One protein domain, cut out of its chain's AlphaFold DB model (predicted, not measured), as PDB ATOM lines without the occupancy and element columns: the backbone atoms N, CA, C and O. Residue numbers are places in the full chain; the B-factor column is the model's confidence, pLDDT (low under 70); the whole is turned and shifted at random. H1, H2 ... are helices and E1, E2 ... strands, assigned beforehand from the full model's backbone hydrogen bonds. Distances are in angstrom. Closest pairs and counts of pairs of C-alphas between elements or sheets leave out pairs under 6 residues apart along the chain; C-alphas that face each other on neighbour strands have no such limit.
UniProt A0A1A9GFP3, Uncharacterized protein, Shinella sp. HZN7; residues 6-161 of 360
ATOM      1  N   THR A   6     206.775 174.170 197.005       84.12
ATOM      2  CA  THR A   6     206.814 173.045 197.942       84.12
ATOM      3  C   THR A   6     205.447 172.374 198.034       84.12
ATOM      4  O   THR A   6     204.424 173.038 198.182       84.12
ATOM      5  N   THR A   7     205.422 171.046 198.007       89.00
ATOM      6  CA  THR A   7     204.250 170.223 198.314       89.00
ATOM      7  C   THR A   7     204.582 169.317 199.494       89.00
ATOM      8  O   THR A   7     205.657 168.721 199.523       89.00
ATOM      9  N   VAL A   8     203.672 169.198 200.461       91.44
ATOM     10  CA  VAL A   8     203.835 168.340 201.645       91.44
ATOM     11  C   VAL A   8     202.677 167.354 201.730       91.44
ATOM     12  O   VAL A   8     201.532 167.722 201.485       91.44
ATOM     13  N   VAL A   9     202.962 166.105 202.091       91.69
ATOM     14  CA  VAL A   9     201.973 165.050 202.343       91.69
ATOM     15  C   VAL A   9     202.326 164.344 203.648       91.69
ATOM     16  O   VAL A   9     203.440 163.840 203.806       91.69
ATOM     17  N   ILE A  10     201.372 164.286 204.578       95.00
ATOM     18  CA  ILE A  10     201.525 163.625 205.877       95.00
ATOM     19  C   ILE A  10     200.683 162.345 205.891       95.00
ATOM     20  O   ILE A  10     199.532 162.336 205.454       95.00
ATOM     21  N   THR A  11     201.263 161.246 206.379       93.62
ATOM     22  CA  THR A  11     200.588 159.943 206.490       93.62
ATOM     23  C   THR A  11     200.925 159.235 207.810       93.62
ATOM     24  O   THR A  11     202.067 159.329 208.259       93.62
ATOM     25  N   PRO A  12     199.995 158.482 208.429       95.31
ATOM     26  CA  PRO A  12     198.579 158.345 208.068       95.31
ATOM     27  C   PRO A  12     197.786 159.644 208.323       95.31
ATOM     28  O   PRO A  12     198.342 160.634 208.794       95.31
ATOM     29  N   ALA A  13     196.484 159.636 208.023       94.62
ATOM     30  CA  ALA A  13     195.575 160.624 208.603       94.62
ATOM     31  C   ALA A  13     195.590 160.485 210.138       94.62
ATOM     32  O   ALA A  13     195.655 159.370 210.660       94.62
ATOM     33  N   ILE A  14     195.565 161.608 210.851       97.06
ATOM     34  CA  ILE A  14     195.737 161.649 212.307       97.06
ATOM     35  C   ILE A  14     194.370 161.444 212.981       97.06
ATOM     36  O   ILE A  14     193.466 162.250 212.729       97.06
ATOM     37  N   PRO A  15     194.177 160.418 213.834       96.19
ATOM     38  CA  PRO A  15     192.907 160.187 214.516       96.19
ATOM     39  C   PRO A  15     192.466 161.413 215.320       96.19
ATOM     40  O   PRO A  15     193.257 162.010 216.051       96.19
ATOM     41  N   LEU A  16     191.191 161.797 215.193       95.00
ATOM     42  CA  LEU A  16     190.684 163.038 215.795       95.00
ATOM     43  C   LEU A  16     190.759 163.035 217.330       95.00
ATOM     44  O   LEU A  16     190.896 164.105 217.912       95.00
ATOM     45  N   ASP A  17     190.714 161.854 217.952       93.94
ATOM     46  CA  ASP A  17     190.769 161.669 219.408       93.94
ATOM     47  C   ASP A  17     192.202 161.729 219.986       93.94
ATOM     48  O   ASP A  17     192.364 161.940 221.187       93.94
ATOM     49  N   ASP A  18     193.247 161.584 219.157       94.69
ATOM     50  CA  ASP A  18     194.655 161.726 219.582       94.69
ATOM     51  C   ASP A  18     195.110 163.205 219.624       94.69
ATOM     52  O   ASP A  18     196.083 163.570 220.302       94.69
ATOM     53  N   MET A  19     194.397 164.073 218.899       94.88
ATOM     54  CA  MET A  19     194.637 165.514 218.839       94.88
ATOM     55  C   MET A  19     193.808 166.273 219.870       94.88
ATOM     56  O   MET A  19     192.603 166.081 220.016       94.88
ATOM     57  N   THR A  20     194.431 167.258 220.504       95.88
ATOM     58  CA  THR A  20     193.686 168.322 221.174       95.88
ATOM     59  C   THR A  20     192.994 169.228 220.151       95.88
ATOM     60  O   THR A  20     193.419 169.352 218.997       95.88
ATOM     61  N   LEU A  21     191.946 169.936 220.585       95.94
ATOM     62  CA  LEU A  21     191.258 170.911 219.732       95.94
ATOM     63  C   LEU A  21     192.195 172.033 219.260       95.94
ATOM     64  O   LEU A  21     191.996 172.559 218.168       95.94
ATOM     65  N   LEU A  22     193.215 172.387 220.051       96.12
ATOM     66  CA  LEU A  22     194.205 173.391 219.668       96.12
ATOM     67  C   LEU A  22     195.142 172.892 218.567       96.12
ATOM     68  O   LEU A  22     195.356 173.606 217.595       96.12
ATOM     69  N   GLU A  23     195.667 171.672 218.686       95.75
ATOM     70  CA  GLU A  23     196.546 171.088 217.664       95.75
ATOM     71  C   GLU A  23     195.801 170.907 216.343       95.75
ATOM     72  O   GLU A  23     196.300 171.326 215.303       95.75
ATOM     73  N   ARG A  24     194.565 170.390 216.387       96.00
ATOM     74  CA  ARG A  24     193.689 170.295 215.211       96.00
ATOM     75  C   ARG A  24     193.433 171.665 214.576       96.00
ATOM     76  O   ARG A  24     193.526 171.781 213.356       96.00
ATOM     77  N   LEU A  25     193.139 172.697 215.372       96.12
ATOM     78  CA  LEU A  25     192.909 174.060 214.873       96.12
ATOM     79  C   LEU A  25     194.166 174.653 214.220       96.12
ATOM     80  O   LEU A  25     194.069 175.231 213.142       96.12
ATOM     81  N   VAL A  26     195.332 174.504 214.855       95.00
ATOM     82  CA  VAL A  26     196.609 175.041 214.360       95.00
ATOM     83  C   VAL A  26     197.065 174.294 213.109       95.00
ATOM     84  O   VAL A  26     197.342 174.934 212.098       95.00
ATOM     85  N   LEU A  27     197.071 172.958 213.114       95.56
ATOM     86  CA  LEU A  27     197.463 172.159 211.948       95.56
ATOM     87  C   LEU A  27     196.544 172.419 210.742       95.56
ATOM     88  O   LEU A  27     197.043 172.522 209.628       95.56
ATOM     89  N   SER A  28     195.246 172.659 210.964       95.00
ATOM     90  CA  SER A  28     194.295 173.057 209.904       95.00
ATOM     91  C   SER A  28     194.457 174.503 209.398       95.00
ATOM     92  O   SER A  28     193.720 174.922 208.512       95.00
ATOM     93  N   HIS A  29     195.388 175.279 209.967       93.88
ATOM     94  CA  HIS A  29     195.828 176.578 209.445       93.88
ATOM     95  C   HIS A  29     197.258 176.526 208.865       93.88
ATOM     96  O   HIS A  29     197.592 177.367 208.033       93.88
ATOM     97  N   VAL A  30     198.098 175.568 209.287       93.38
ATOM     98  CA  VAL A  30     199.446 175.317 208.729       93.38
ATOM     99  C   VAL A  30     199.375 174.583 207.382       93.38
ATOM    100  O   VAL A  30     200.196 174.839 206.499       93.38
ATOM    101  N   PHE A  31     198.398 173.684 207.238       93.94
ATOM    102  CA  PHE A  31     198.218 172.757 206.119       93.94
ATOM    103  C   PHE A  31     196.858 172.937 205.434       93.94
ATOM    104  O   PHE A  31     195.875 173.322 206.070       93.94
ATOM    105  N   ASP A  32     196.777 172.539 204.162       89.81
ATOM    106  CA  ASP A  32     195.514 172.132 203.553       89.81
ATOM    107  C   ASP A  32     195.039 170.855 204.279       89.81
ATOM    108  O   ASP A  32     195.651 169.786 204.179       89.81
ATOM    109  N   ALA A  33     193.968 170.971 205.062       89.06
ATOM    110  CA  ALA A  33     193.480 169.900 205.927       89.06
ATOM    111  C   ALA A  33     192.099 169.387 205.492       89.06
ATOM    112  O   ALA A  33     191.219 170.161 205.113       89.06
ATOM    113  N   GLY A  34     191.894 168.070 205.579       89.31
ATOM    114  CA  GLY A  34     190.631 167.418 205.227       89.31
ATOM    115  C   GLY A  34     190.268 166.305 206.203       89.31
ATOM    116  O   GLY A  34     191.074 165.419 206.476       89.31
ATOM    117  N   GLU A  35     189.047 166.327 206.731       91.00
ATOM    118  CA  GLU A  35     188.553 165.263 207.610       91.00
ATOM    119  C   GLU A  35     188.078 164.047 206.804       91.00
ATOM    120  O   GLU A  35     187.434 164.168 205.761       91.00
ATOM    121  N   THR A  36     188.418 162.861 207.304       92.31
ATOM    122  CA  THR A  36     188.135 161.551 206.703       92.31
ATOM    123  C   THR A  36     187.669 160.578 207.782       92.31
ATOM    124  O   THR A  36     187.918 160.805 208.967       92.31
ATOM    125  N   ASP A  37     187.085 159.442 207.390       90.56
ATOM    126  CA  ASP A  37     186.704 158.370 208.327       90.56
ATOM    127  C   ASP A  37     187.893 157.833 209.159       90.56
ATOM    128  O   ASP A  37     187.696 157.265 210.230       90.56
ATOM    129  N   SER A  38     189.133 158.020 208.684       86.69
ATOM    130  CA  SER A  38     190.370 157.661 209.394       86.69
ATOM    131  C   SER A  38     191.010 158.801 210.202       86.69
ATOM    132  O   SER A  38     192.047 158.583 210.820       86.69
ATOM    133  N   GLY A  39     190.430 160.004 210.199       94.50
ATOM    134  CA  GLY A  39     190.958 161.177 210.901       94.50
ATOM    135  C   GLY A  39     191.277 162.368 209.994       94.50
ATOM    136  O   GLY A  39     190.778 162.469 208.870       94.50
ATOM    137  N   LEU A  40     192.108 163.287 210.482       96.31
ATOM    138  CA  LEU A  40     192.531 164.487 209.762       96.31
ATOM    139  C   LEU A  40     193.681 164.156 208.803       96.31
ATOM    140  O   LEU A  40     194.790 163.833 209.229       96.31
ATOM    141  N   LEU A  41     193.419 164.244 207.502       95.62
ATOM    142  CA  LEU A  41     194.451 164.256 206.473       95.62
ATOM    143  C   LEU A  41     195.080 165.654 206.424       95.62
ATOM    144  O   LEU A  41     194.354 166.648 206.383       95.62
ATOM    145  N   LEU A  42     196.411 165.721 206.395       95.12
ATOM    146  CA  LEU A  42     197.174 166.964 206.270       95.12
ATOM    147  C   LEU A  42     198.061 166.907 205.022       95.12
ATOM    148  O   LEU A  42     198.816 165.950 204.821       95.12
ATOM    149  N   TYR A  43     197.978 167.938 204.189       93.12
ATOM    150  CA  TYR A  43     198.843 168.139 203.030       93.12
ATOM    151  C   TYR A  43     199.054 169.641 202.780       93.12
ATOM    152  O   TYR A  43     198.533 170.485 203.497       93.12
ATOM    153  N   SER A  44     199.852 170.014 201.788       91.50
ATOM    154  CA  SER A  44     199.839 171.368 201.223       91.50
ATOM    155  C   SER A  44     200.322 171.312 199.784       91.50
ATOM    156  O   SER A  44     201.304 170.619 199.519       91.50
ATOM    157  N   ASP A  45     199.674 172.030 198.865       85.19
ATOM    158  CA  ASP A  45     200.138 172.165 197.473       85.19
ATOM    159  C   ASP A  45     201.084 173.365 197.232       85.19
ATOM    160  O   ASP A  45     201.653 173.480 196.143       85.19
ATOM    161  N   ARG A  46     201.263 174.242 198.235       79.31
ATOM    162  CA  ARG A  46     201.931 175.561 198.128       79.31
ATOM    163  C   ARG A  46     202.900 175.892 199.277       79.31
ATOM    164  O   ARG A  46     203.305 177.045 199.425       79.31
ATOM    165  N   GLY A  47     203.294 174.896 200.066       81.69
ATOM    166  CA  GLY A  47     204.137 175.041 201.257       81.69
ATOM    167  C   GLY A  47     203.334 175.284 202.541       81.69
ATOM    168  O   GLY A  47     202.134 175.554 202.509       81.69
ATOM    169  N   VAL A  48     203.989 175.128 203.689       86.31
ATOM    170  CA  VAL A  48     203.355 175.259 205.013       86.31
ATOM    171  C   VAL A  48     203.263 176.717 205.462       86.31
ATOM    172  O   VAL A  48     204.196 177.498 205.270       86.31
ATOM    173  N   ALA A  49     202.154 177.092 206.099       86.81
ATOM    174  CA  ALA A  49     202.001 178.431 206.660       86.81
ATOM    175  C   ALA A  49     202.673 178.530 208.042       86.81
ATOM    176  O   ALA A  49     202.250 177.881 208.994       86.81
ATOM    177  N   SER A  50     203.700 179.377 208.169       86.44
ATOM    178  CA  SER A  50     204.329 179.701 209.462       86.44
ATOM    179  C   SER A  50     203.648 180.862 210.194       86.44
ATOM    180  O   SER A  50     203.710 180.934 211.416       86.44
ATOM    181  N   HIS A  51     202.990 181.766 209.464       90.44
ATOM    182  CA  HIS A  51     202.319 182.954 210.003       90.44
ATOM    183  C   HIS A  51     200.799 182.805 209.861       90.44
ATOM    184  O   HIS A  51     200.242 182.986 208.776       90.44
ATOM    185  N   LEU A  52     200.117 182.478 210.958       91.50
ATOM    186  CA  LEU A  52     198.691 182.153 210.980       91.50
ATOM    187  C   LEU A  52     197.846 183.351 211.439       91.50
ATOM    188  O   LEU A  52     198.274 184.163 212.260       91.50
ATOM    189  N   ARG A  53     196.604 183.440 210.948       93.31
ATOM    190  CA  ARG A  53     195.619 184.458 211.360       93.31
ATOM    191  C   ARG A  53     194.316 183.789 211.784       93.31
ATOM    192  O   ARG A  53     193.401 183.644 210.981       93.31
ATOM    193  N   ILE A  54     194.252 183.379 213.046       95.06
ATOM    194  CA  ILE A  54     193.179 182.528 213.577       95.06
ATOM    195  C   ILE A  54     192.080 183.409 214.204       95.06
ATOM    196  O   ILE A  54     192.408 184.360 214.923       95.06
ATOM    197  N   PRO A  55     190.778 183.148 213.981       95.44
ATOM    198  CA  PRO A  55     189.703 183.882 214.646       95.44
ATOM    199  C   PRO A  55     189.810 183.780 216.175       95.44
ATOM    200  O   PRO A  55     189.876 182.687 216.737       95.44
ATOM    201  N   ALA A  56     189.790 184.917 216.876       93.38
ATOM    202  CA  ALA A  56     190.153 184.968 218.299       93.38
ATOM    203  C   ALA A  56     189.255 184.101 219.203       93.38
ATOM    204  O   ALA A  56     189.714 183.539 220.199       93.38
ATOM    205  N   HIS A  57     187.979 183.956 218.831       93.19
ATOM    206  CA  HIS A  57     187.014 183.115 219.539       93.19
ATOM    207  C   HIS A  57     187.290 181.607 219.393       93.19
ATOM    208  O   HIS A  57     187.180 180.875 220.377       93.19
ATOM    209  N   GLU A  58     187.714 181.153 218.210       95.81
ATOM    210  CA  GLU A  58     188.113 179.763 217.954       95.81
ATOM    211  C   GLU A  58     189.400 179.436 218.703       95.81
ATOM    212  O   GLU A  58     189.436 178.457 219.449       95.81
ATOM    213  N   LEU A  59     190.419 180.299 218.589       94.94
ATOM    214  CA  LEU A  59     191.695 180.110 219.279       94.94
ATOM    215  C   LEU A  59     191.512 180.072 220.800       94.94
ATOM    216  O   LEU A  59     192.033 179.175 221.457       94.94
ATOM    217  N   THR A  60     190.725 180.999 221.358       93.31
ATOM    218  CA  THR A  60     190.433 181.032 222.800       93.31
ATOM    219  C   THR A  60     189.690 179.774 223.248       93.31
ATOM    220  O   THR A  60     190.055 179.193 224.267       93.31
ATOM    221  N   ASN A  61     188.680 179.313 222.500       95.12
ATOM    222  CA  ASN A  61     187.935 178.101 222.845       95.12
ATOM    223  C   ASN A  61     188.830 176.849 222.789       95.12
ATOM    224  O   ASN A  61     188.919 176.097 223.761       95.12
ATOM    225  N   ALA A  62     189.554 176.665 221.683       95.94
ATOM    226  CA  ALA A  62     190.448 175.532 221.481       95.94
ATOM    227  C   ALA A  62     191.577 175.494 222.525       95.94
ATOM    228  O   ALA A  62     191.821 174.444 223.119       95.94
ATOM    229  N   TYR A  63     192.205 176.635 222.829       95.19
ATOM    230  CA  TYR A  63     193.203 176.745 223.893       95.19
ATOM    231  C   TYR A  63     192.603 176.458 225.277       95.19
ATOM    232  O   TYR A  63     193.150 175.648 226.022       95.19
ATOM    233  N   MET A  64     191.446 177.029 225.623       93.94
ATOM    234  CA  MET A  64     190.807 176.797 226.928       93.94
ATOM    235  C   MET A  64     190.404 175.333 227.155       93.94
ATOM    236  O   MET A  64     190.440 174.876 228.301       93.94
ATOM    237  N   MET A  65     190.078 174.602 226.084       94.88
ATOM    238  CA  MET A  65     189.833 173.155 226.099       94.88
ATOM    239  C   MET A  65     191.129 172.325 226.177       94.88
ATOM    240  O   MET A  65     191.124 171.255 226.780       94.88
ATOM    241  N   SER A  66     192.237 172.809 225.604       95.50
ATOM    242  CA  SER A  66     193.480 172.030 225.408       95.50
ATOM    243  C   SER A  66     194.576 172.301 226.447       95.50
ATOM    244  O   SER A  66     195.420 171.439 226.689       95.50
ATOM    245  N   ARG A  67     194.551 173.460 227.121       92.06
ATOM    246  CA  ARG A  67     195.578 173.948 228.072       92.06
ATOM    247  C   ARG A  67     195.871 173.049 229.282       92.06
ATOM    248  O   ARG A  67     196.815 173.314 230.018       92.06
ATOM    249  N   ALA A  68     195.037 172.041 229.534       89.62
ATOM    250  CA  ALA A  68     195.247 171.060 230.599       89.62
ATOM    251  C   ALA A  68     196.221 169.933 230.197       89.62
ATOM    252  O   ALA A  68     196.685 169.195 231.064       89.62
ATOM    253  N   VAL A  69     196.539 169.795 228.903       87.75
ATOM    254  CA  VAL A  69     197.514 168.816 228.409       87.75
ATOM    255  C   VAL A  69     198.926 169.288 228.744       87.75
ATOM    256  O   VAL A  69     199.427 170.270 228.191       87.75
ATOM    257  N   ALA A  70     199.552 168.575 229.682       78.00
ATOM    258  CA  ALA A  70     200.927 168.805 230.102       78.00
ATOM    259  C   ALA A  70     201.917 168.550 228.954       78.00
ATOM    260  O   ALA A  70     201.679 167.708 228.093       78.00
ATOM    261  N   HIS A  71     203.042 169.268 228.982       75.44
ATOM    262  CA  HIS A  71     204.162 169.148 228.037       75.44
ATOM    263  C   HIS A  71     203.853 169.411 226.550       75.44
ATOM    264  O   HIS A  71     204.760 169.275 225.742       75.44
ATOM    265  N   SER A  72     202.642 169.856 226.196       84.31
ATOM    266  CA  SER A  72     202.333 170.324 224.839       84.31
ATOM    267  C   SER A  72     203.043 171.650 224.543       84.31
ATOM    268  O   SER A  72     202.804 172.655 225.224       84.31
ATOM    269  N   GLU A  73     203.888 171.674 223.516       82.81
ATOM    270  CA  GLU A  73     204.641 172.873 223.136       82.81
ATOM    271  C   GLU A  73     203.724 173.941 222.519       82.81
ATOM    272  O   GLU A  73     203.812 175.121 222.862       82.81
ATOM    273  N   ILE A  74     202.739 173.543 221.704       89.94
ATOM    274  CA  ILE A  74     201.777 174.498 221.128       89.94
ATOM    275  C   ILE A  74     200.918 175.188 222.205       89.94
ATOM    276  O   ILE A  74     200.619 176.376 222.077       89.94
ATOM    277  N   ASN A  75     200.608 174.513 223.322       91.19
ATOM    278  CA  ASN A  75     199.993 175.167 224.486       91.19
ATOM    279  C   ASN A  75     200.893 176.284 225.058       91.19
ATOM    280  O   ASN A  75     200.371 177.324 225.462       91.19
ATOM    281  N   ARG A  76     202.226 176.112 225.079       88.12
ATOM    282  CA  ARG A  76     203.193 177.112 225.583       88.12
ATOM    283  C   ARG A  76     203.248 178.354 224.687       88.12
ATOM    284  O   ARG A  76     203.234 179.475 225.200       88.12
ATOM    285  N   ILE A  77     203.268 178.160 223.369       89.69
ATOM    286  CA  ILE A  77     203.268 179.243 222.371       89.69
ATOM    287  C   ILE A  77     201.957 180.029 222.453       89.69
ATOM    288  O   ILE A  77     201.962 181.244 222.656       89.69
ATOM    289  N   ILE A  78     200.820 179.334 222.361       92.00
ATOM    290  CA  ILE A  78     199.503 179.976 222.340       92.00
ATOM    291  C   ILE A  78     199.184 180.650 223.677       92.00
ATOM    292  O   ILE A  78     198.583 181.718 223.665       92.00
ATOM    293  N   ALA A  79     199.669 180.141 224.817       90.44
ATOM    294  CA  ALA A  79     199.590 180.858 226.092       90.44
ATOM    295  C   ALA A  79     200.282 182.234 226.047       90.44
ATOM    296  O   ALA A  79     199.747 183.205 226.587       90.44
ATOM    297  N   ARG A  80     201.449 182.336 225.389       89.94
ATOM    298  CA  ARG A  80     202.203 183.591 225.228       89.94
ATOM    299  C   ARG A  80     201.458 184.571 224.317       89.94
ATOM    300  O   ARG A  80     201.246 185.720 224.700       89.94
ATOM    301  N   VAL A  81     201.027 184.098 223.146       89.38
ATOM    302  CA  VAL A  81     200.310 184.910 222.147       89.38
ATOM    303  C   VAL A  81     198.955 185.379 222.687       89.38
ATOM    304  O   VAL A  81     198.641 186.564 222.615       89.38
ATOM    305  N   TRP A  82     198.176 184.480 223.294       87.62
ATOM    306  CA  TRP A  82     196.873 184.799 223.886       87.62
ATOM    307  C   TRP A  82     196.992 185.821 225.020       87.62
ATOM    308  O   TRP A  82     196.194 186.753 225.075       87.62
ATOM    309  N   LYS A  83     198.021 185.711 225.879       88.69
ATOM    310  CA  LYS A  83     198.299 186.728 226.903       88.69
ATOM    311  C   LYS A  83     198.553 188.098 226.269       88.69
ATOM    312  O   LYS A  83     197.915 189.057 226.680       88.69
ATOM    313  N   SER A  84     199.440 188.173 225.271       87.56
ATOM    314  CA  SER A  84     199.768 189.436 224.594       87.56
ATOM    315  C   SER A  84     198.535 190.073 223.947       87.56
ATOM    316  O   SER A  84     198.332 191.272 224.083       87.56
ATOM    317  N   TRP A  85     197.687 189.269 223.300       87.69
ATOM    318  CA  TRP A  85     196.447 189.737 222.676       87.69
ATOM    319  C   TRP A  85     195.409 190.225 223.702       87.69
ATOM    320  O   TRP A  85     194.698 191.194 223.456       87.69
ATOM    321  N   CYS A  86     195.347 189.615 224.890       84.31
ATOM    322  CA  CYS A  86     194.528 190.113 226.001       84.31
ATOM    323  C   CYS A  86     195.104 191.358 226.709       84.31
ATOM    324  O   CYS A  86     194.434 191.904 227.585       84.31
ATOM    325  N   GLU A  87     196.317 191.794 226.357       89.00
ATOM    326  CA  GLU A  87     196.965 193.017 226.855       89.00
ATOM    327  C   GLU A  87     196.922 194.166 225.812       89.00
ATOM    328  O   GLU A  87     197.441 195.247 226.078       89.00
ATOM    329  N   GLU A  88     196.272 193.967 224.651       87.81
ATOM    330  CA  GLU A  88     195.970 195.014 223.655       87.81
ATOM    331  C   GLU A  88     194.795 195.916 224.111       87.81
ATOM    332  O   GLU A  88     193.787 195.417 224.610       87.81
ATOM    333  N   ASP A  89     194.880 197.237 223.882       82.19
ATOM    334  CA  ASP A  89     193.805 198.197 224.219       82.19
ATOM    335  C   ASP A  89     192.528 198.007 223.365       82.19
ATOM    336  O   ASP A  89     191.409 198.136 223.863       82.19
ATOM    337  N   GLU A  90     192.685 197.690 222.072       85.69
ATOM    338  CA  GLU A  90     191.589 197.407 221.128       85.69
ATOM    339  C   GLU A  90     191.853 196.085 220.368       85.69
ATOM    340  O   GLU A  90     192.237 196.104 219.194       85.69
ATOM    341  N   PRO A  91     191.669 194.918 221.019       83.19
ATOM    342  CA  PRO A  91     192.107 193.633 220.482       83.19
ATOM    343  C   PRO A  91     191.373 193.220 219.200       83.19
ATOM    344  O   PRO A  91     190.138 193.192 219.117       83.19
ATOM    345  N   GLY A  92     192.148 192.841 218.181       85.94
ATOM    346  CA  GLY A  92     191.625 192.478 216.862       85.94
ATOM    347  C   GLY A  92     190.797 191.182 216.844       85.94
ATOM    348  O   GLY A  92     191.051 190.247 217.596       85.94
ATOM    349  N   LYS A  93     189.840 191.061 215.906       91.38
ATOM    350  CA  LYS A  93     188.994 189.848 215.743       91.38
ATOM    351  C   LYS A  93     189.765 188.570 215.362       91.38
ATOM    352  O   LYS A  93     189.217 187.472 215.467       91.38
ATOM    353  N   THR A  94     191.003 188.711 214.893       93.06
ATOM    354  CA  THR A  94     191.917 187.614 214.546       93.06
ATOM    355  C   THR A  94     193.202 187.770 215.336       93.06
ATOM    356  O   THR A  94     193.795 188.848 215.293       93.06
ATOM    357  N   VAL A  95     193.667 186.694 215.957       92.56
ATOM    358  CA  VAL A  95     194.982 186.625 216.593       92.56
ATOM    359  C   VAL A  95     196.014 186.245 215.532       92.56
ATOM    360  O   VAL A  95     195.778 185.333 214.734       92.56
ATOM    361  N   ALA A  96     197.146 186.947 215.506       91.69
ATOM    362  CA  ALA A  96     198.308 186.537 214.728       91.69
ATOM    363  C   ALA A  96     199.128 185.532 215.549       91.69
ATOM    364  O   ALA A  96     199.505 185.834 216.678       91.69
ATOM    365  N   VAL A  97     199.392 184.352 214.994       90.75
ATOM    366  CA  VAL A  97     200.270 183.339 215.600       90.75
ATOM    367  C   VAL A  97     201.448 183.141 214.660       90.75
ATOM    368  O   VAL A  97     201.246 182.769 213.507       90.75
ATOM    369  N   ASP A  98     202.659 183.387 215.147       88.44
ATOM    370  CA  ASP A  98     203.881 183.017 214.437       88.44
ATOM    371  C   ASP A  98     204.407 181.680 214.976       88.44
ATOM    372  O   ASP A  98     204.463 181.461 216.188       88.44
ATOM    373  N   LEU A  99     204.758 180.785 214.057       83.88
ATOM    374  CA  LEU A  99     205.382 179.488 214.305       83.88
ATOM    375  C   LEU A  99     206.843 179.454 213.823       83.88
ATOM    376  O   LEU A  99     207.461 178.394 213.827       83.88
ATOM    377  N   SER A 100     207.438 180.590 213.439       79.06
ATOM    378  CA  SER A 100     208.876 180.677 213.137       79.06
ATOM    379  C   SER A 100     209.757 180.231 214.318       79.06
ATOM    380  O   SER A 100     210.784 179.592 214.109       79.06
ATOM    381  N   GLU A 101     209.310 180.475 215.558       67.69
ATOM    382  CA  GLU A 101     209.947 179.984 216.788       67.69
ATOM    383  C   GLU A 101     209.783 178.466 217.020       67.69
ATOM    384  O   GLU A 101     210.434 177.918 217.912       67.69
ATOM    385  N   THR A 102     208.889 177.757 216.315       70.00
ATOM    386  CA  THR A 102     208.635 176.324 216.560       70.00
ATOM    387  C   THR A 102     208.081 175.588 215.342       70.00
ATOM    388  O   THR A 102     206.917 175.732 214.970       70.00
ATOM    389  N   SER A 103     208.908 174.685 214.817       79.94
ATOM    390  CA  SER A 103     208.552 173.681 213.812       79.94
ATOM    391  C   SER A 103     207.250 172.930 214.146       79.94
ATOM    392  O   SER A 103     207.098 172.364 215.232       79.94
ATOM    393  N   TRP A 104     206.325 172.872 213.186       89.88
ATOM    394  CA  TRP A 104     205.046 172.149 213.285       89.88
ATOM    395  C   TRP A 104     205.246 170.635 213.484       89.88
ATOM    396  O   TRP A 104     204.379 169.951 214.024       89.88
ATOM    397  N   GLU A 105     206.418 170.119 213.124       90.62
ATOM    398  CA  GLU A 105     206.900 168.763 213.372       90.62
ATOM    399  C   GLU A 105     206.842 168.388 214.863       90.62
ATOM    400  O   GLU A 105     206.529 167.246 215.202       90.62
ATOM    401  N   PHE A 106     207.088 169.345 215.768       89.88
ATOM    402  CA  PHE A 106     206.970 169.121 217.211       89.88
ATOM    403  C   PHE A 106     205.513 168.934 217.651       89.88
ATOM    404  O   PHE A 106     205.252 168.135 218.544       89.88
ATOM    405  N   ILE A 107     204.555 169.570 216.970       92.69
ATOM    406  CA  ILE A 107     203.119 169.359 217.208       92.69
ATOM    407  C   ILE A 107     202.738 167.917 216.835       92.69
ATOM    408  O   ILE A 107     202.037 167.238 217.581       92.69
ATOM    409  N   LEU A 108     203.257 167.408 215.711       94.25
ATOM    410  CA  LEU A 108     203.057 166.011 215.306       94.25
ATOM    411  C   LEU A 108     203.721 165.029 216.282       94.25
ATOM    412  O   LEU A 108     203.132 163.998 216.608       94.25
ATOM    413  N   LYS A 109     204.913 165.360 216.791       93.81
ATOM    414  CA  LYS A 109     205.591 164.571 217.827       93.81
ATOM    415  C   LYS A 109     204.773 164.503 219.116       93.81
ATOM    416  O   LYS A 109     204.595 163.407 219.644       93.81
ATOM    417  N   ASP A 110     204.254 165.633 219.594       92.50
ATOM    418  CA  ASP A 110     203.424 165.706 220.802       92.50
ATOM    419  C   ASP A 110     202.149 164.855 220.671       92.50
ATOM    420  O   ASP A 110     201.714 164.249 221.651       92.50
ATOM    421  N   ILE A 111     201.573 164.755 219.467       94.44
ATOM    422  CA  ILE A 111     200.441 163.861 219.174       94.44
ATOM    423  C   ILE A 111     200.876 162.387 219.233       94.44
ATOM    424  O   ILE A 111     200.279 161.606 219.974       94.44
ATOM    425  N   VAL A 112     201.939 161.992 218.517       94.88
ATOM    426  CA  VAL A 112     202.429 160.593 218.509       94.88
ATOM    427  C   VAL A 112     202.896 160.144 219.900       94.88
ATOM    428  O   VAL A 112     202.712 158.988 220.265       94.88
ATOM    429  N   ALA A 113     203.439 161.047 220.720       92.94
ATOM    430  CA  ALA A 113     203.863 160.754 222.090       92.94
ATOM    431  C   ALA A 113     202.707 160.466 223.070       92.94
ATOM    432  O   ALA A 113     202.949 159.921 224.149       92.94
ATOM    433  N   ARG A 114     201.465 160.823 222.715       92.31
ATOM    434  CA  ARG A 114     200.256 160.571 223.523       92.31
ATOM    435  C   ARG A 114     199.312 159.541 222.904       92.31
ATOM    436  O   ARG A 114     198.518 158.951 223.635       92.31
ATOM    437  N   SER A 115     199.363 159.372 221.583       93.81
ATOM    438  CA  SER A 115     198.508 158.445 220.849       93.81
ATOM    439  C   SER A 115     198.706 157.005 221.320       93.81
ATOM    440  O   SER A 115     199.802 156.582 221.687       93.81
ATOM    441  N   THR A 116     197.627 156.225 221.265       92.56
ATOM    442  CA  THR A 116     197.685 154.758 221.425       92.56
ATOM    443  C   THR A 116     197.483 154.005 220.105       92.56
ATOM    444  O   THR A 116     197.586 152.780 220.079       92.56
ATOM    445  N   ALA A 117     197.233 154.730 219.008       92.19
ATOM    446  CA  ALA A 117     197.006 154.195 217.665       92.19
ATOM    447  C   ALA A 117     198.176 154.466 216.696       92.19
ATOM    448  O   ALA A 117     198.415 153.674 215.783       92.19
ATOM    449  N   LEU A 118     198.918 155.560 216.895       94.31
ATOM    450  CA  LEU A 118     200.053 155.976 216.072       94.31
ATOM    451  C   LEU A 118     201.378 155.595 216.740       94.31
ATOM    452  O   LEU A 118     201.721 156.113 217.797       94.31
ATOM    453  N   ALA A 119     202.161 154.737 216.085       93.12
ATOM    454  CA  ALA A 119     203.568 154.524 216.439       93.12
ATOM    455  C   ALA A 119     204.496 155.566 215.781       93.12
ATOM    456  O   ALA A 119     205.558 155.895 216.312       93.12
ATOM    457  N   GLU A 120     204.091 156.071 214.615       95.38
ATOM    458  CA  GLU A 120     204.853 156.987 213.771       95.38
ATOM    459  C   GLU A 120     203.918 157.813 212.872       95.38
ATOM    460  O   GLU A 120     202.823 157.369 212.515       95.38
ATOM    461  N   ILE A 121     204.387 158.991 212.465       97.25
ATOM    462  CA  ILE A 121     203.867 159.778 211.344       97.25
ATOM    463  C   ILE A 121     205.002 159.950 210.327       97.25
ATOM    464  O   ILE A 121     206.158 160.162 210.691       97.25
ATOM    465  N   ARG A 122     204.679 159.862 209.039       96.00
ATOM    466  CA  ARG A 122     205.603 160.025 207.914       96.00
ATOM    467  C   ARG A 122     205.257 161.297 207.156       96.00
ATOM    468  O   ARG A 122     204.123 161.439 206.695       96.00
ATOM    469  N   VAL A 123     206.239 162.171 206.978       94.50
ATOM    470  CA  VAL A 123     206.140 163.338 206.097       94.50
ATOM    471  C   VAL A 123     206.919 163.058 204.817       94.50
ATOM    472  O   VAL A 123     208.071 162.621 204.865       94.50
ATOM    473  N   LEU A 124     206.289 163.346 203.682       91.12
ATOM    474  CA  LEU A 124     206.944 163.507 202.391       91.12
ATOM    475  C   LEU A 124     206.771 164.963 201.959       91.12
ATOM    476  O   LEU A 124     205.660 165.399 201.672       91.12
ATOM    477  N   GLU A 125     207.863 165.710 201.918       90.12
ATOM    478  CA  GLU A 125     207.930 167.043 201.327       90.12
ATOM    479  C   GLU A 125     208.708 166.944 200.014       90.12
ATOM    480  O   GLU A 125     209.770 166.329 199.972       90.12
ATOM    481  N   TRP A 126     208.234 167.574 198.943       88.50
ATOM    482  CA  TRP A 126     209.042 167.791 197.743       88.50
ATOM    483  C   TRP A 126     208.939 169.231 197.270       88.50
ATOM    484  O   TRP A 126     207.877 169.847 197.324       88.50
ATOM    485  N   TYR A 127     210.051 169.767 196.782       82.81
ATOM    486  CA  TYR A 127     210.157 171.149 196.334       82.81
ATOM    487  C   TYR A 127     210.675 171.216 194.899       82.81
ATOM    488  O   TYR A 127     211.531 170.430 194.481       82.81
ATOM    489  N   ARG A 128     210.152 172.178 194.135       80.19
ATOM    490  CA  ARG A 128     210.640 172.520 192.794       80.19
ATOM    491  C   ARG A 128     210.662 174.030 192.598       80.19
ATOM    492  O   ARG A 128     209.684 174.714 192.885       80.19
ATOM    493  N   HIS A 129     211.752 174.570 192.067       76.19
ATOM    494  CA  HIS A 129     211.793 175.981 191.675       76.19
ATOM    495  C   HIS A 129     211.238 176.175 190.242       76.19
ATOM    496  O   HIS A 129     211.539 175.367 189.348       76.19
ATOM    497  N   PRO A 130     210.486 177.259 189.956       68.75
ATOM    498  CA  PRO A 130     209.917 177.514 188.627       68.75
ATOM    499  C   PRO A 130     210.924 177.547 187.464       68.75
ATOM    500  O   PRO A 130     210.541 177.311 186.323       68.75
ATOM    501  N   SER A 131     212.219 177.789 187.719       73.94
ATOM    502  CA  SER A 131     213.250 177.797 186.664       73.94
ATOM    503  C   SER A 131     213.627 176.417 186.112       73.94
ATOM    504  O   SER A 131     214.407 176.362 185.164       73.94
ATOM    505  N   GLN A 132     213.142 175.322 186.710       70.19
ATOM    506  CA  GLN A 132     213.420 173.940 186.282       70.19
ATOM    507  C   GLN A 132     214.923 173.577 186.235       70.19
ATOM    508  O   GLN A 132     215.332 172.702 185.473       70.19
ATOM    509  N   ASN A 133     215.760 174.226 187.055       69.19
ATOM    510  CA  ASN A 133     217.163 173.830 187.209       69.19
ATOM    511  C   ASN A 133     217.219 172.471 187.943       69.19
ATOM    512  O   ASN A 133     216.594 172.380 189.002       69.19
ATOM    513  N   PRO A 134     217.939 171.439 187.459       62.22
ATOM    514  CA  PRO A 134     218.052 170.154 188.157       62.22
ATOM    515  C   PRO A 134     218.432 170.282 189.639       62.22
ATOM    516  O   PRO A 134     217.767 169.684 190.477       62.22
ATOM    517  N   ASP A 135     219.379 171.167 189.973       64.06
ATOM    518  CA  ASP A 135     219.830 171.439 191.353       64.06
ATOM    519  C   ASP A 135     218.783 172.179 192.229       64.06
ATOM    520  O   ASP A 135     219.094 172.643 193.323       64.06
ATOM    521  N   SER A 136     217.559 172.375 191.727       65.88
ATOM    522  CA  SER A 136     216.448 173.056 192.415       65.88
ATOM    523  C   SER A 136     215.181 172.199 192.531       65.88
ATOM    524  O   SER A 136     214.097 172.717 192.811       65.88
ATOM    525  N   PHE A 137     215.330 170.891 192.315       73.25
ATOM    526  CA  PHE A 137     214.374 169.865 192.713       73.25
ATOM    527  C   PHE A 137     214.936 169.096 193.907       73.25
ATOM    528  O   PHE A 137     216.137 168.846 193.971       73.25
ATOM    529  N   GLY A 138     214.070 168.663 194.815       81.56
ATOM    530  CA  GLY A 138     214.458 167.757 195.887       81.56
ATOM    531  C   GLY A 138     213.263 167.256 196.680       81.56
ATOM    532  O   GLY A 138     212.123 167.669 196.453       81.56
ATOM    533  N   MET A 139     213.534 166.329 197.591       82.50
ATOM    534  CA  MET A 139     212.535 165.723 198.467       82.50
ATOM    535  C   MET A 139     213.114 165.583 199.870       82.50
ATOM    536  O   MET A 139     214.211 165.054 200.012       82.50
ATOM    537  N   ASN A 140     212.368 165.992 200.891       86.12
ATOM    538  CA  ASN A 140     212.647 165.659 202.281       86.12
ATOM    539  C   ASN A 140     211.695 164.540 202.718       86.12
ATOM    540  O   ASN A 140     210.478 164.627 202.550       86.12
ATOM    541  N   ILE A 141     212.258 163.475 203.280       87.00
ATOM    542  CA  ILE A 141     211.521 162.386 203.919       87.00
ATOM    543  C   ILE A 141     211.780 162.458 205.420       87.00
ATOM    544  O   ILE A 141     212.921 162.641 205.853       87.00
ATOM    545  N   MET A 142     210.728 162.342 206.224       90.81
ATOM    546  CA  MET A 142     210.831 162.490 207.672       90.81
ATOM    547  C   MET A 142     209.935 161.489 208.393       90.81
ATOM    548  O   MET A 142     208.774 161.299 208.029       90.81
ATOM    549  N   LEU A 143     210.485 160.873 209.436       91.00
ATOM    550  CA  LEU A 143     209.787 159.975 210.341       91.00
ATOM    551  C   LEU A 143     209.668 160.644 211.714       91.00
ATOM    552  O   LEU A 143     210.669 160.896 212.385       91.00
ATOM    553  N   VAL A 144     208.438 160.936 212.122       93.12
ATOM    554  CA  VAL A 144     208.093 161.511 213.422       93.12
ATOM    555  C   VAL A 144     207.622 160.382 214.332       93.12
ATOM    556  O   VAL A 144     206.643 159.702 214.039       93.12
ATOM    557  N   THR A 145     208.313 160.185 215.448       92.38
ATOM    558  CA  THR A 145     207.975 159.203 216.488       92.38
ATOM    559  C   THR A 145     207.806 159.910 217.829       92.38
ATOM    560  O   THR A 145     208.248 161.047 217.992       92.38
ATOM    561  N   ALA A 146     207.253 159.224 218.831       88.75
ATOM    562  CA  ALA A 146     207.143 159.745 220.198       88.75
ATOM    563  C   ALA A 146     208.479 160.284 220.766       88.75
ATOM    564  O   ALA A 146     208.497 161.251 221.527       88.75
ATOM    565  N   ASN A 147     209.610 159.680 220.378       86.06
ATOM    566  CA  ASN A 147     210.932 159.998 220.923       86.06
ATOM    567  C   ASN A 147     211.732 160.972 220.043       86.06
ATOM    568  O   ASN A 147     212.400 161.864 220.570       86.06
ATOM    569  N   GLU A 148     211.652 160.836 218.719       88.88
ATOM    570  CA  GLU A 148     212.568 161.462 217.756       88.88
ATOM    571  C   GLU A 148     211.849 161.884 216.463       88.88
ATOM    572  O   GLU A 148     210.914 161.218 216.016       88.88
ATOM    573  N   ILE A 149     212.323 162.979 215.861       87.50
ATOM    574  CA  ILE A 149     211.983 163.424 214.505       87.50
ATOM    575  C   ILE A 149     213.234 163.189 213.648       87.50
ATOM    576  O   ILE A 149     214.228 163.895 213.808       87.50
ATOM    577  N   ALA A 150     213.204 162.188 212.770       85.38
ATOM    578  CA  ALA A 150     214.350 161.776 211.961       85.38
ATOM    579  C   ALA A 150     214.122 162.112 210.480       85.38
ATOM    580  O   ALA A 150     213.228 161.553 209.844       85.38
ATOM    581  N   GLY A 151     214.931 163.018 209.922       82.00
ATOM    582  CA  GLY A 151     214.828 163.480 208.532       82.00
ATOM    583  C   GLY A 151     215.990 163.055 207.626       82.00
ATOM    584  O   GLY A 151     217.109 162.812 208.093       82.00
ATOM    585  N   ARG A 152     215.727 163.011 206.315       80.69
ATOM    586  CA  ARG A 152     216.705 162.955 205.212       80.69
ATOM    587  C   ARG A 152     216.202 163.775 204.029       80.69
ATOM    588  O   ARG A 152     215.021 163.710 203.711       80.69
ATOM    589  N   ASN A 153     217.094 164.483 203.345       80.06
ATOM    590  CA  ASN A 153     216.819 164.987 201.997       80.06
ATOM    591  C   ASN A 153     217.206 163.932 200.942       80.06
ATOM    592  O   ASN A 153     217.878 162.940 201.241       80.06
ATOM    593  N   SER A 154     216.786 164.148 199.697       75.56
ATOM    594  CA  SER A 154     217.046 163.261 198.560       75.56
ATOM    595  C   SER A 154     218.533 163.049 198.297       75.56
ATOM    596  O   SER A 154     218.923 161.951 197.901       75.56
ATOM    597  N   ASP A 155     219.364 164.058 198.550       74.44
ATOM    598  CA  ASP A 155     220.802 163.985 198.302       74.44
ATOM    599  C   ASP A 155     221.472 163.098 199.355       74.44
ATOM    600  O   ASP A 155     222.139 162.133 198.987       74.44
ATOM    601  N   ASP A 156     221.212 163.340 200.646       69.69
ATOM    602  CA  ASP A 156     221.643 162.479 201.757       69.69
ATOM    603  C   ASP A 156     221.167 161.025 201.552       69.69
ATOM    604  O   ASP A 156     221.937 160.093 201.775       69.69
ATOM    605  N   PHE A 157     219.942 160.809 201.056       74.50
ATOM    606  CA  PHE A 157     219.427 159.464 200.777       74.50
ATOM    607  C   PHE A 157     220.139 158.788 199.588       74.50
ATOM    608  O   PHE A 157     220.555 157.632 199.686       74.50
ATOM    609  N   PHE A 158     220.362 159.495 198.473       67.00
ATOM    610  CA  PHE A 158     221.158 158.965 197.357       67.00
ATOM    611  C   PHE A 158     222.634 158.765 197.728       67.00
ATOM    612  O   PHE A 158     223.305 157.920 197.128       67.00
ATOM    613  N   GLU A 159     223.165 159.540 198.673       64.44
ATOM    614  CA  GLU A 159     224.478 159.333 199.278       64.44
ATOM    615  C   GLU A 159     224.494 158.057 200.143       64.44
ATOM    616  O   GLU A 159     225.405 157.237 199.977       64.44
ATOM    617  N   GLU A 160     223.500 157.840 201.012       67.00
ATOM    618  CA  GLU A 160     223.349 156.621 201.827       67.00
ATOM    619  C   GLU A 160     223.243 155.368 200.932       67.00
ATOM    620  O   GLU A 160     224.081 154.470 201.047       67.00
ATOM    621  N   MET A 161     222.353 155.356 199.929       71.75
ATOM    622  CA  MET A 161     222.236 154.249 198.958       71.75
ATOM    623  C   MET A 161     223.556 153.935 198.229       71.75
ATOM    624  O   MET A 161     223.857 152.774 197.933       71.75
TER     625      MET A 161
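Overview. This is residues 6 to 161 of the 360 residues of an uncharacterized protein of Shinella sp. HZN7 (UniProt A0A1A9GFP3). A twisted wall of six strands, in the order E2 E3 E1 E6 E7 E8 and antiparallel throughout, has H1 and H4 packed over one face. H1 lies between this wall and a smaller part, made of the helical hairpin H2 and H3 and the antiparallel two-strand sheet E4 E5; H5 is on the wall's opposite face, and residues 130 to 135 stick out. The printed part has 156 residues, with five named helices and eight named strands in the order E1 H1 E2 E3 E4 H2 H3 E5 H4 E6 E7 E8 H5; the class is mixed. It is compact, with a radius of gyration of the C-alphas of 16.9 A and spans of 54 by 39 by 27 A.

Along the chain. Start in the large sheet at C-alpha 6, (206.814, 173.045, 197.942), where E1, residues 6 to 11, begins. Beside it find E6, residues 120 to 128, 26.7 A long, then E7, residues 137 to 145, 26.8 A, and E8, residues 149 to 153. On the other side of E1 are E3, residues 39 to 44, and E2, residues 32 to 36. The helices are H1, residues 21 to 30, H2, residues 56 to 66, H3, residues 73 to 85, 18.8 A, H4, residues 104 to 112, and H5, residues 154 to 161, ending at C-alpha 161, (222.236, 154.249, 198.958). E4, residues 51 to 55, and E5, residues 94 to 98, make the small sheet.

Arrangement. E6, E7 and E8 form a meander, each strand the antiparallel neighbour of the one before; look for N 123 and O 142 at 2.9 A, and N 141 and O 152 at 2.8 A. E1 is the antiparallel neighbour of E6, with N 9 and O 124 within hydrogen-bond range at 2.8 A, and of E3, with N 8 and O 44 at 2.9 A; E2 and E3, a hairpin, have N 34 and O 41 at 3.0 A. E1, H1 and E2 are a split strand-helix-strand unit, with E3 between the strands and a right-handed crossover. H1, height 10.3 A, and H4, 8.4 A, run along the strands on the same face; H5 is on the opposite face. H1 touches H2, closest C-alphas Leu 22 and Ala 62, 4.7 A, at a steep tilt of 49 degrees, opposite ways. H3 touches H4 with residues 73 to 74 alone, closest C-alphas Ile 74 and Ile 107, 6.6 A. In the small sheet N 52 and O 97 are 2.8 A apart; the closest C-alphas of H3 and E5, Val 81 and Val 97, are 6.7 A apart. In H1 to H5 every O i to N i+4 pair is within hydrogen-bond range.

Size, cuts and confidence. The C-alphas farthest apart, those of Asp 89 and Met 161, are 58.1 A apart. The printed part has no cut and no long link. Mean pLDDT of the printed part is 87.9; under 70 are residues 101, 130, 133 to 136, 156 and 158 to 160.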